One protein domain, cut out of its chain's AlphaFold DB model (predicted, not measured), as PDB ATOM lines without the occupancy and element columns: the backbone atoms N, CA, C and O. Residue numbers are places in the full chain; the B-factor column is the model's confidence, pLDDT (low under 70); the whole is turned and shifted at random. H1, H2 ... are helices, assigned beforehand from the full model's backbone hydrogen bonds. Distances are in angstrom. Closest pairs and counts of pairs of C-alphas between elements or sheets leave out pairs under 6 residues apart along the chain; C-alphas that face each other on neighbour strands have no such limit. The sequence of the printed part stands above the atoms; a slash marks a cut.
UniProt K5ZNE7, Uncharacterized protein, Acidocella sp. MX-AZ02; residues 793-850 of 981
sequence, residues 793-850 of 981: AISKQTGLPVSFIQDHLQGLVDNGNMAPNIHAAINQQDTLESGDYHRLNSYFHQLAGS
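This is residues 793 to 850 of the 981 residues of an uncharacterized protein of Acidocella sp. MX-AZ02 (UniProt K5ZNE7). Four short helices stand round a shared middle as a loose ring, with H2 and H4 on two facing sides and H1 and H3 at the two ends. H1 packs beside H4, and the other corners of the ring are held by few close C-alphas. The printed part has 58 residues, with named helices H1, H2, H3 and H4 in that order and no named strand; the class is all helix. It is compact, with a radius of gyration of the C-alphas of 10.9 A, and rounded, spanning 27 by 24 by 16 A.

Find C-alpha 793 at (-35.279, 12.805, -14.859), where H1, residues 793 to 798, begins. H2, residues 802 to 814, then runs 18.2 A from C-alpha 802 at (-36.837, 5.521, -20.151). Next comes H3, residues 820 to 828, 12.2 A long. H4, residues 834 to 848, is the longest at 21.0 A and ends at C-alpha 848, (-42.483, 14.679, -27.186).

Look first at H1 and H4, which touch: the closest C-alphas, of Thr 798 and His 845, are 5.3 A apart. They run the same way at a shallow tilt of 32 degrees, only just short of steep. H2 is close to H1 but not clearly touching, with Ser 795 and Val 802 the closest C-alphas at 5.6 A, about perpendicular at 81 degrees. H3 is close to H2 but not clearly touching, with C-alphas of Val 813 and His 823 closest at 6.6 A, at a steep tilt of 49 degrees, opposite ways. H1 and H3 are apart. In H1, H2, H3 and H4 every O i to N i+4 pair is within hydrogen-bond range.

The farthest C-alphas, of Gln 828 and Ser 850, are 29.8 A apart. The printed part has no cut, and its three links are tight. Mean pLDDT of the printed part is 80.1; look for values under 70 at residues 821, 825, 827 to 831 and 850.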
ATOM      1  N   ALA A 793     -34.905  11.404 -15.014       84.00
ATOM      2  CA  ALA A 793     -35.279  12.805 -14.859       84.00
ATOM      3  C   ALA A 793     -35.866  13.369 -16.164       84.00
ATOM      4  O   ALA A 793     -36.929  13.988 -16.126       84.00
ATOM      5  N   ILE A 794     -35.255  13.060 -17.313       88.00
ATOM      6  CA  ILE A 794     -35.797  13.415 -18.635       88.00
ATOM      7  C   ILE A 794     -37.129  12.698 -18.888       88.00
ATOM      8  O   ILE A 794     -38.086  13.330 -19.333       88.00
ATOM      9  N   SER A 795     -37.238  11.408 -18.554       90.81
ATOM     10  CA  SER A 795     -38.483  10.636 -18.693       90.81
ATOM     11  C   SER A 795     -39.642  11.271 -17.919       90.81
ATOM     12  O   SER A 795     -40.706  11.516 -18.483       90.81
ATOM     13  N   LYS A 796     -39.418  11.642 -16.650       89.75
ATOM     14  CA  LYS A 796     -40.429  12.326 -15.826       89.75
ATOM     15  C   LYS A 796     -40.838  13.692 -16.380       89.75
ATOM     16  O   LYS A 796     -41.987  14.081 -16.206       89.75
ATOM     17  N   GLN A 797     -39.915  14.429 -16.998       89.00
ATOM     18  CA  GLN A 797     -40.182  15.777 -17.515       89.00
ATOM     19  C   GLN A 797     -40.881  15.758 -18.879       89.00
ATOM     20  O   GLN A 797     -41.744  16.592 -19.139       89.00
ATOM     21  N   THR A 798     -40.537  14.799 -19.734       91.19
ATOM     22  CA  THR A 798     -41.021  14.727 -21.122       91.19
ATOM     23  C   THR A 798     -42.216  13.793 -21.302       91.19
ATOM     24  O   THR A 798     -42.917  13.895 -22.302       91.19
ATOM     25  N   GLY A 799     -42.456  12.884 -20.350       91.44
ATOM     26  CA  GLY A 799     -43.470  11.832 -20.459       91.44
ATOM     27  C   GLY A 799     -43.048  10.648 -21.339       91.44
ATOM     28  O   GLY A 799     -43.829   9.714 -21.510       91.44
ATOM     29  N   LEU A 800     -41.826  10.658 -21.882       90.50
ATOM     30  CA  LEU A 800     -41.297   9.566 -22.701       90.50
ATOM     31  C   LEU A 800     -40.779   8.418 -21.815       90.50
ATOM     32  O   LEU A 800     -40.133   8.688 -20.798       90.50
ATOM     33  N   PRO A 801     -41.004   7.138 -22.172       89.88
ATOM     34  CA  PRO A 801     -40.444   6.004 -21.438       89.88
ATOM     35  C   PRO A 801     -38.910   6.041 -21.395       89.88
ATOM     36  O   PRO A 801     -38.264   6.403 -22.376       89.88
ATOM     37  N   VAL A 802     -38.307   5.609 -20.281       86.06
ATOM     38  CA  VAL A 802     -36.837   5.521 -20.151       86.06
ATOM     39  C   VAL A 802     -36.230   4.610 -21.221       86.06
ATOM     40  O   VAL A 802     -35.185   4.949 -21.766       86.06
ATOM     41  N   SER A 803     -36.908   3.510 -21.568       83.88
ATOM     42  CA  SER A 803     -36.491   2.608 -22.651       83.88
ATOM     43  C   SER A 803     -36.441   3.321 -23.999       83.88
ATOM     44  O   SER A 803     -35.447   3.221 -24.698       83.88
ATOM     45  N   PHE A 804     -37.446   4.140 -24.317       90.62
ATOM     46  CA  PHE A 804     -37.455   4.941 -25.541       90.62
ATOM     47  C   PHE A 804     -36.283   5.932 -25.578       90.62
ATOM     48  O   PHE A 804     -35.616   6.073 -26.598       90.62
ATOM     49  N   ILE A 805     -35.999   6.603 -24.457       88.06
ATOM     50  CA  ILE A 805     -34.849   7.511 -24.344       88.06
ATOM     51  C   ILE A 805     -33.537   6.744 -24.564       88.06
ATOM     52  O   ILE A 805     -32.673   7.230 -25.289       88.06
ATOM     53  N   GLN A 806     -33.387   5.555 -23.976       85.69
ATOM     54  CA  GLN A 806     -32.201   4.709 -24.139       85.69
ATOM     55  C   GLN A 806     -32.037   4.207 -25.576       85.69
ATOM     56  O   GLN A 806     -30.982   4.437 -26.161       85.69
ATOM     57  N   ASP A 807     -33.071   3.604 -26.159       84.25
ATOM     58  CA  ASP A 807     -33.049   3.052 -27.518       84.25
ATOM     59  C   ASP A 807     -32.747   4.142 -28.549       84.25
ATOM     60  O   ASP A 807     -31.933   3.960 -29.457       84.25
ATOM     61  N   HIS A 808     -33.346   5.323 -28.373       89.25
ATOM     62  CA  HIS A 808     -33.124   6.456 -29.262       89.25
ATOM     63  C   HIS A 808     -31.694   6.994 -29.157       89.25
ATOM     64  O   HIS A 808     -31.061   7.276 -30.171       89.25
ATOM     65  N   LEU A 809     -31.139   7.104 -27.946       86.19
ATOM     66  CA  LEU A 809     -29.747   7.525 -27.760       86.19
ATOM     67  C   LEU A 809     -28.745   6.474 -28.243       86.19
ATOM     68  O   LEU A 809     -27.731   6.852 -28.826       86.19
ATOM     69  N   GLN A 810     -29.033   5.187 -28.057       81.50
ATOM     70  CA  GLN A 810     -28.208   4.103 -28.584       81.50
ATOM     71  C   GLN A 810     -28.210   4.122 -30.115       81.50
ATOM     72  O   GLN A 810     -27.147   4.097 -30.725       81.50
ATOM     73  N   GLY A 811     -29.370   4.324 -30.748       80.75
ATOM     74  CA  GLY A 811     -29.453   4.517 -32.197       80.75
ATOM     75  C   GLY A 811     -28.651   5.730 -32.684       80.75
ATOM     76  O   GLY A 811     -28.077   5.714 -33.772       80.75
ATOM     77  N   LEU A 812     -28.549   6.788 -31.881       81.19
ATOM     78  CA  LEU A 812     -27.721   7.954 -32.195       81.19
ATOM     79  C   LEU A 812     -26.214   7.679 -32.055       81.19
ATOM     80  O   LEU A 812     -25.427   8.210 -32.846       81.19
ATOM     81  N   VAL A 813     -25.826   6.851 -31.081       78.25
ATOM     82  CA  VAL A 813     -24.458   6.342 -30.895       78.25
ATOM     83  C   VAL A 813     -24.055   5.442 -32.060       78.25
ATOM     84  O   VAL A 813     -23.018   5.684 -32.679       78.25
ATOM     85  N   ASP A 814     -24.895   4.468 -32.408       78.69
ATOM     86  CA  ASP A 814     -24.632   3.486 -33.463       78.69
ATOM     87  C   ASP A 814     -24.505   4.156 -34.840       78.69
ATOM     88  O   ASP A 814     -23.695   3.752 -35.674       78.69
ATOM     89  N   ASN A 815     -25.238   5.253 -35.053       75.12
ATOM     90  CA  ASN A 815     -25.148   6.069 -36.263       75.12
ATOM     91  C   ASN A 815     -23.983   7.083 -36.250       75.12
ATOM     92  O   ASN A 815     -23.884   7.907 -37.160       75.12
ATOM     93  N   GLY A 816     -23.115   7.066 -35.230       78.50
ATOM     94  CA  GLY A 816     -21.943   7.943 -35.124       78.50
ATOM     95  C   GLY A 816     -22.278   9.423 -34.937       78.50
ATOM     96  O   GLY A 816     -21.429  10.289 -35.145       78.50
ATOM     97  N   ASN A 817     -23.513   9.731 -34.549       80.06
ATOM     98  CA  ASN A 817     -24.017  11.092 -34.530       80.06
ATOM     99  C   ASN A 817     -24.029  11.708 -33.133       80.06
ATOM    100  O   ASN A 817     -24.672  12.729 -32.943       80.06
ATOM    101  N   MET A 818     -23.353  11.112 -32.151       79.69
ATOM    102  CA  MET A 818     -23.346  11.589 -30.772       79.69
ATOM    103  C   MET A 818     -22.019  12.229 -30.367       79.69
ATOM    104  O   MET A 818     -20.942  11.774 -30.748       79.69
ATOM    105  N   ALA A 819     -22.096  13.290 -29.558       72.81
ATOM    106  CA  ALA A 819     -20.916  13.923 -28.986       72.81
ATOM    107  C   ALA A 819     -20.170  12.943 -28.044       72.81
ATOM    108  O   ALA A 819     -20.828  12.250 -27.261       72.81
ATOM    109  N   PRO A 820     -18.821  12.879 -28.069       70.81
ATOM    110  CA  PRO A 820     -18.047  11.880 -27.319       70.81
ATOM    111  C   PRO A 820     -18.283  11.881 -25.801       70.81
ATOM    112  O   PRO A 820     -18.270  10.825 -25.177       70.81
ATOM    113  N   ASN A 821     -18.533  13.052 -25.213       67.62
ATOM    114  CA  ASN A 821     -18.859  13.225 -23.795       67.62
ATOM    115  C   ASN A 821     -20.219  12.610 -23.427       67.62
ATOM    116  O   ASN A 821     -20.338  11.969 -22.387       67.62
ATOM    117  N   ILE A 822     -21.223  12.735 -24.299       70.81
ATOM    118  CA  ILE A 822     -22.548  12.139 -24.077       70.81
ATOM    119  C   ILE A 822     -22.498  10.622 -24.301       70.81
ATOM    120  O   ILE A 822     -23.092   9.866 -23.538       70.81
ATOM    121  N   HIS A 823     -21.730  10.171 -25.295       75.00
ATOM    122  CA  HIS A 823     -21.504   8.747 -25.539       75.00
ATOM    123  C   HIS A 823     -20.812   8.072 -24.336       75.00
ATOM    124  O   HIS A 823     -21.248   7.014 -23.887       75.00
ATOM    125  N   ALA A 824     -19.792   8.711 -23.750       70.19
ATOM    126  CA  ALA A 824     -19.161   8.224 -22.522       70.19
ATOM    127  C   ALA A 824     -20.152   8.170 -21.344       70.19
ATOM    128  O   ALA A 824     -20.210   7.159 -20.647       70.19
ATOM    129  N   ALA A 825     -20.983   9.205 -21.173       65.44
ATOM    130  CA  ALA A 825     -21.977   9.272 -20.099       65.44
ATOM    131  C   ALA A 825     -23.106   8.228 -20.225       65.44
ATOM    132  O   ALA A 825     -23.613   7.749 -19.212       65.44
ATOM    133  N   ILE A 826     -23.492   7.838 -21.447       71.38
ATOM    134  CA  ILE A 826     -24.460   6.749 -21.675       71.38
ATOM    135  C   ILE A 826     -23.897   5.411 -21.208       71.38
ATOM    136  O   ILE A 826     -24.587   4.668 -20.512       71.38
ATOM    137  N   ASN A 827     -22.639   5.128 -21.548       67.50
ATOM    138  CA  ASN A 827     -22.005   3.850 -21.230       67.50
ATOM    139  C   ASN A 827     -21.574   3.743 -19.759       67.50
ATOM    140  O   ASN A 827     -21.407   2.636 -19.255       67.50
ATOM    141  N   GLN A 828     -21.388   4.873 -19.071       63.38
ATOM    142  CA  GLN A 828     -20.933   4.913 -17.676       63.38
ATOM    143  C   GLN A 828     -22.075   5.015 -16.652       63.38
ATOM    144  O   GLN A 828     -21.814   4.885 -15.465       63.38
ATOM    145  N   GLN A 829     -23.334   5.227 -17.074       58.25
ATOM    146  CA  GLN A 829     -24.493   5.502 -16.193       58.25
ATOM    147  C   GLN A 829     -24.295   6.660 -15.184       58.25
ATOM    148  O   GLN A 829     -25.132   6.870 -14.304       58.25
ATOM    149  N   ASP A 830     -23.234   7.448 -15.345       62.66
ATOM    150  CA  ASP A 830     -22.848   8.519 -14.436       62.66
ATOM    151  C   ASP A 830     -23.617   9.826 -14.690       62.66
ATOM    152  O   ASP A 830     -24.366  10.004 -15.658       62.66
ATOM    153  N   THR A 831     -23.445  10.766 -13.762       64.75
ATOM    154  CA  THR A 831     -24.011  12.116 -13.811       64.75
ATOM    155  C   THR A 831     -23.599  12.857 -15.086       64.75
ATOM    156  O   THR A 831     -22.411  13.023 -15.350       64.75
ATOM    157  N   LEU A 832     -24.574  13.372 -15.842       75.88
ATOM    158  CA  LEU A 832     -24.314  14.329 -16.922       75.88
ATOM    159  C   LEU A 832     -23.874  15.678 -16.346       75.88
ATOM    160  O   LEU A 832     -24.466  16.165 -15.378       75.88
ATOM    161  N   GLU A 833     -22.914  16.334 -17.000       78.31
ATOM    162  CA  GLU A 833     -22.672  17.756 -16.761       78.31
ATOM    163  C   GLU A 833     -23.961  18.555 -17.020       78.31
ATOM    164  O   GLU A 833     -24.731  18.257 -17.937       78.31
ATOM    165  N   SER A 834     -24.199  19.601 -16.222       72.44
ATOM    166  CA  SER A 834     -25.437  20.399 -16.285       72.44
ATOM    167  C   SER A 834     -25.754  20.893 -17.705       72.44
ATOM    168  O   SER A 834     -26.912  20.866 -18.126       72.44
ATOM    169  N   GLY A 835     -24.731  21.271 -18.480       71.75
ATOM    170  CA  GLY A 835     -24.890  21.701 -19.870       71.75
ATOM    171  C   GLY A 835     -25.422  20.607 -20.803       71.75
ATOM    172  O   GLY A 835     -26.295  20.886 -21.627       71.75
ATOM    173  N   ASP A 836     -24.947  19.371 -20.659       80.31
ATOM    174  CA  ASP A 836     -25.374  18.238 -21.488       80.31
ATOM    175  C   ASP A 836     -26.752  17.716 -21.072       80.31
ATOM    176  O   ASP A 836     -27.578  17.408 -21.934       80.31
ATOM    177  N   TYR A 837     -27.050  17.724 -19.766       86.81
ATOM    178  CA  TYR A 837     -28.390  17.430 -19.250       86.81
ATOM    179  C   TYR A 837     -29.440  18.359 -19.865       86.81
ATOM    180  O   TYR A 837     -30.449  17.894 -20.396       86.81
ATOM    181  N   HIS A 838     -29.201  19.675 -19.850       77.81
ATOM    182  CA  HIS A 838     -30.145  20.640 -20.412       77.81
ATOM    183  C   HIS A 838     -30.358  20.441 -21.916       77.81
ATOM    184  O   HIS A 838     -31.496  20.527 -22.379       77.81
ATOM    185  N   ARG A 839     -29.299  20.126 -22.674       79.12
ATOM    186  CA  ARG A 839     -29.396  19.854 -24.119       79.12
ATOM    187  C   ARG A 839     -30.243  18.623 -24.413       79.12
ATOM    188  O   ARG A 839     -31.149  18.704 -25.242       79.12
ATOM    189  N   LEU A 840     -29.977  17.512 -23.727       84.94
ATOM    190  CA  LEU A 840     -30.739  16.275 -23.895       84.94
ATOM    191  C   LEU A 840     -32.194  16.460 -23.467       84.94
ATOM    192  O   LEU A 840     -33.103  16.044 -24.180       84.94
ATOM    193  N   ASN A 841     -32.429  17.160 -22.358       87.06
ATOM    194  CA  ASN A 841     -33.779  17.437 -21.894       87.06
ATOM    195  C   ASN A 841     -34.578  18.287 -22.898       87.06
ATOM    196  O   ASN A 841     -35.714  17.959 -23.227       87.06
ATOM    197  N   SER A 842     -33.980  19.350 -23.453       85.25
ATOM    198  CA  SER A 842     -34.622  20.155 -24.505       85.25
ATOM    199  C   SER A 842     -34.892  19.356 -25.783       85.25
ATOM    200  O   SER A 842     -35.947  19.530 -26.388       85.25
ATOM    201  N   TYR A 843     -33.970  18.475 -26.178       90.31
ATOM    202  CA  TYR A 843     -34.142  17.600 -27.337       90.31
ATOM    203  C   TYR A 843     -35.356  16.673 -27.176       90.31
ATOM    204  O   TYR A 843     -36.230  16.640 -28.041       90.31
ATOM    205  N   PHE A 844     -35.469  15.983 -26.040       92.88
ATOM    206  CA  PHE A 844     -36.590  15.077 -25.789       92.88
ATOM    207  C   PHE A 844     -37.921  15.803 -25.551       92.88
ATOM    208  O   PHE A 844     -38.967  15.278 -25.927       92.88
ATOM    209  N   HIS A 845     -37.910  17.033 -25.026       87.94
ATOM    210  CA  HIS A 845     -39.110  17.876 -24.978       87.94
ATOM    211  C   HIS A 845     -39.630  18.250 -26.371       87.94
ATOM    212  O   HIS A 845     -40.841  18.269 -26.583       87.94
ATOM    213  N   GLN A 846     -38.738  18.536 -27.324       85.06
ATOM    214  CA  GLN A 846     -39.134  18.786 -28.713       85.06
ATOM    215  C   GLN A 846     -39.692  17.521 -29.365       85.06
ATOM    216  O   GLN A 846     -40.706  17.590 -30.056       85.06
ATOM    217  N   LEU A 847     -39.071  16.370 -29.098       85.88
ATOM    218  CA  LEU A 847     -39.520  15.083 -29.623       85.88
ATOM    219  C   LEU A 847     -40.918  14.706 -29.102       85.88
ATOM    220  O   LEU A 847     -41.764  14.275 -29.877       85.88
ATOM    221  N   ALA A 848     -41.183  14.933 -27.811       85.50
ATOM    222  CA  ALA A 848     -42.483  14.679 -27.186       85.50
ATOM    223  C   ALA A 848     -43.604  15.610 -27.693       85.50
ATOM    224  O   ALA A 848     -44.779  15.266 -27.600       85.50
ATOM    225  N   GLY A 849     -43.255  16.793 -28.214       74.94
ATOM    226  CA  GLY A 849     -44.207  17.777 -28.737       74.94
ATOM    227  C   GLY A 849     -44.559  17.619 -30.221       74.94
ATOM    228  O   GLY A 849     -45.393  18.379 -30.717       74.94
ATOM    229  N   SER A 850     -43.936  16.682 -30.943       68.88
ATOM    230  CA  SER A 850     -44.214  16.452 -32.365       68.88
ATOM    231  C   SER A 850     -45.444  15.541 -32.532       68.88
ATOM    232  O   SER A 850     -45.429  14.425 -32.016       68.88
TER     233      SER A 850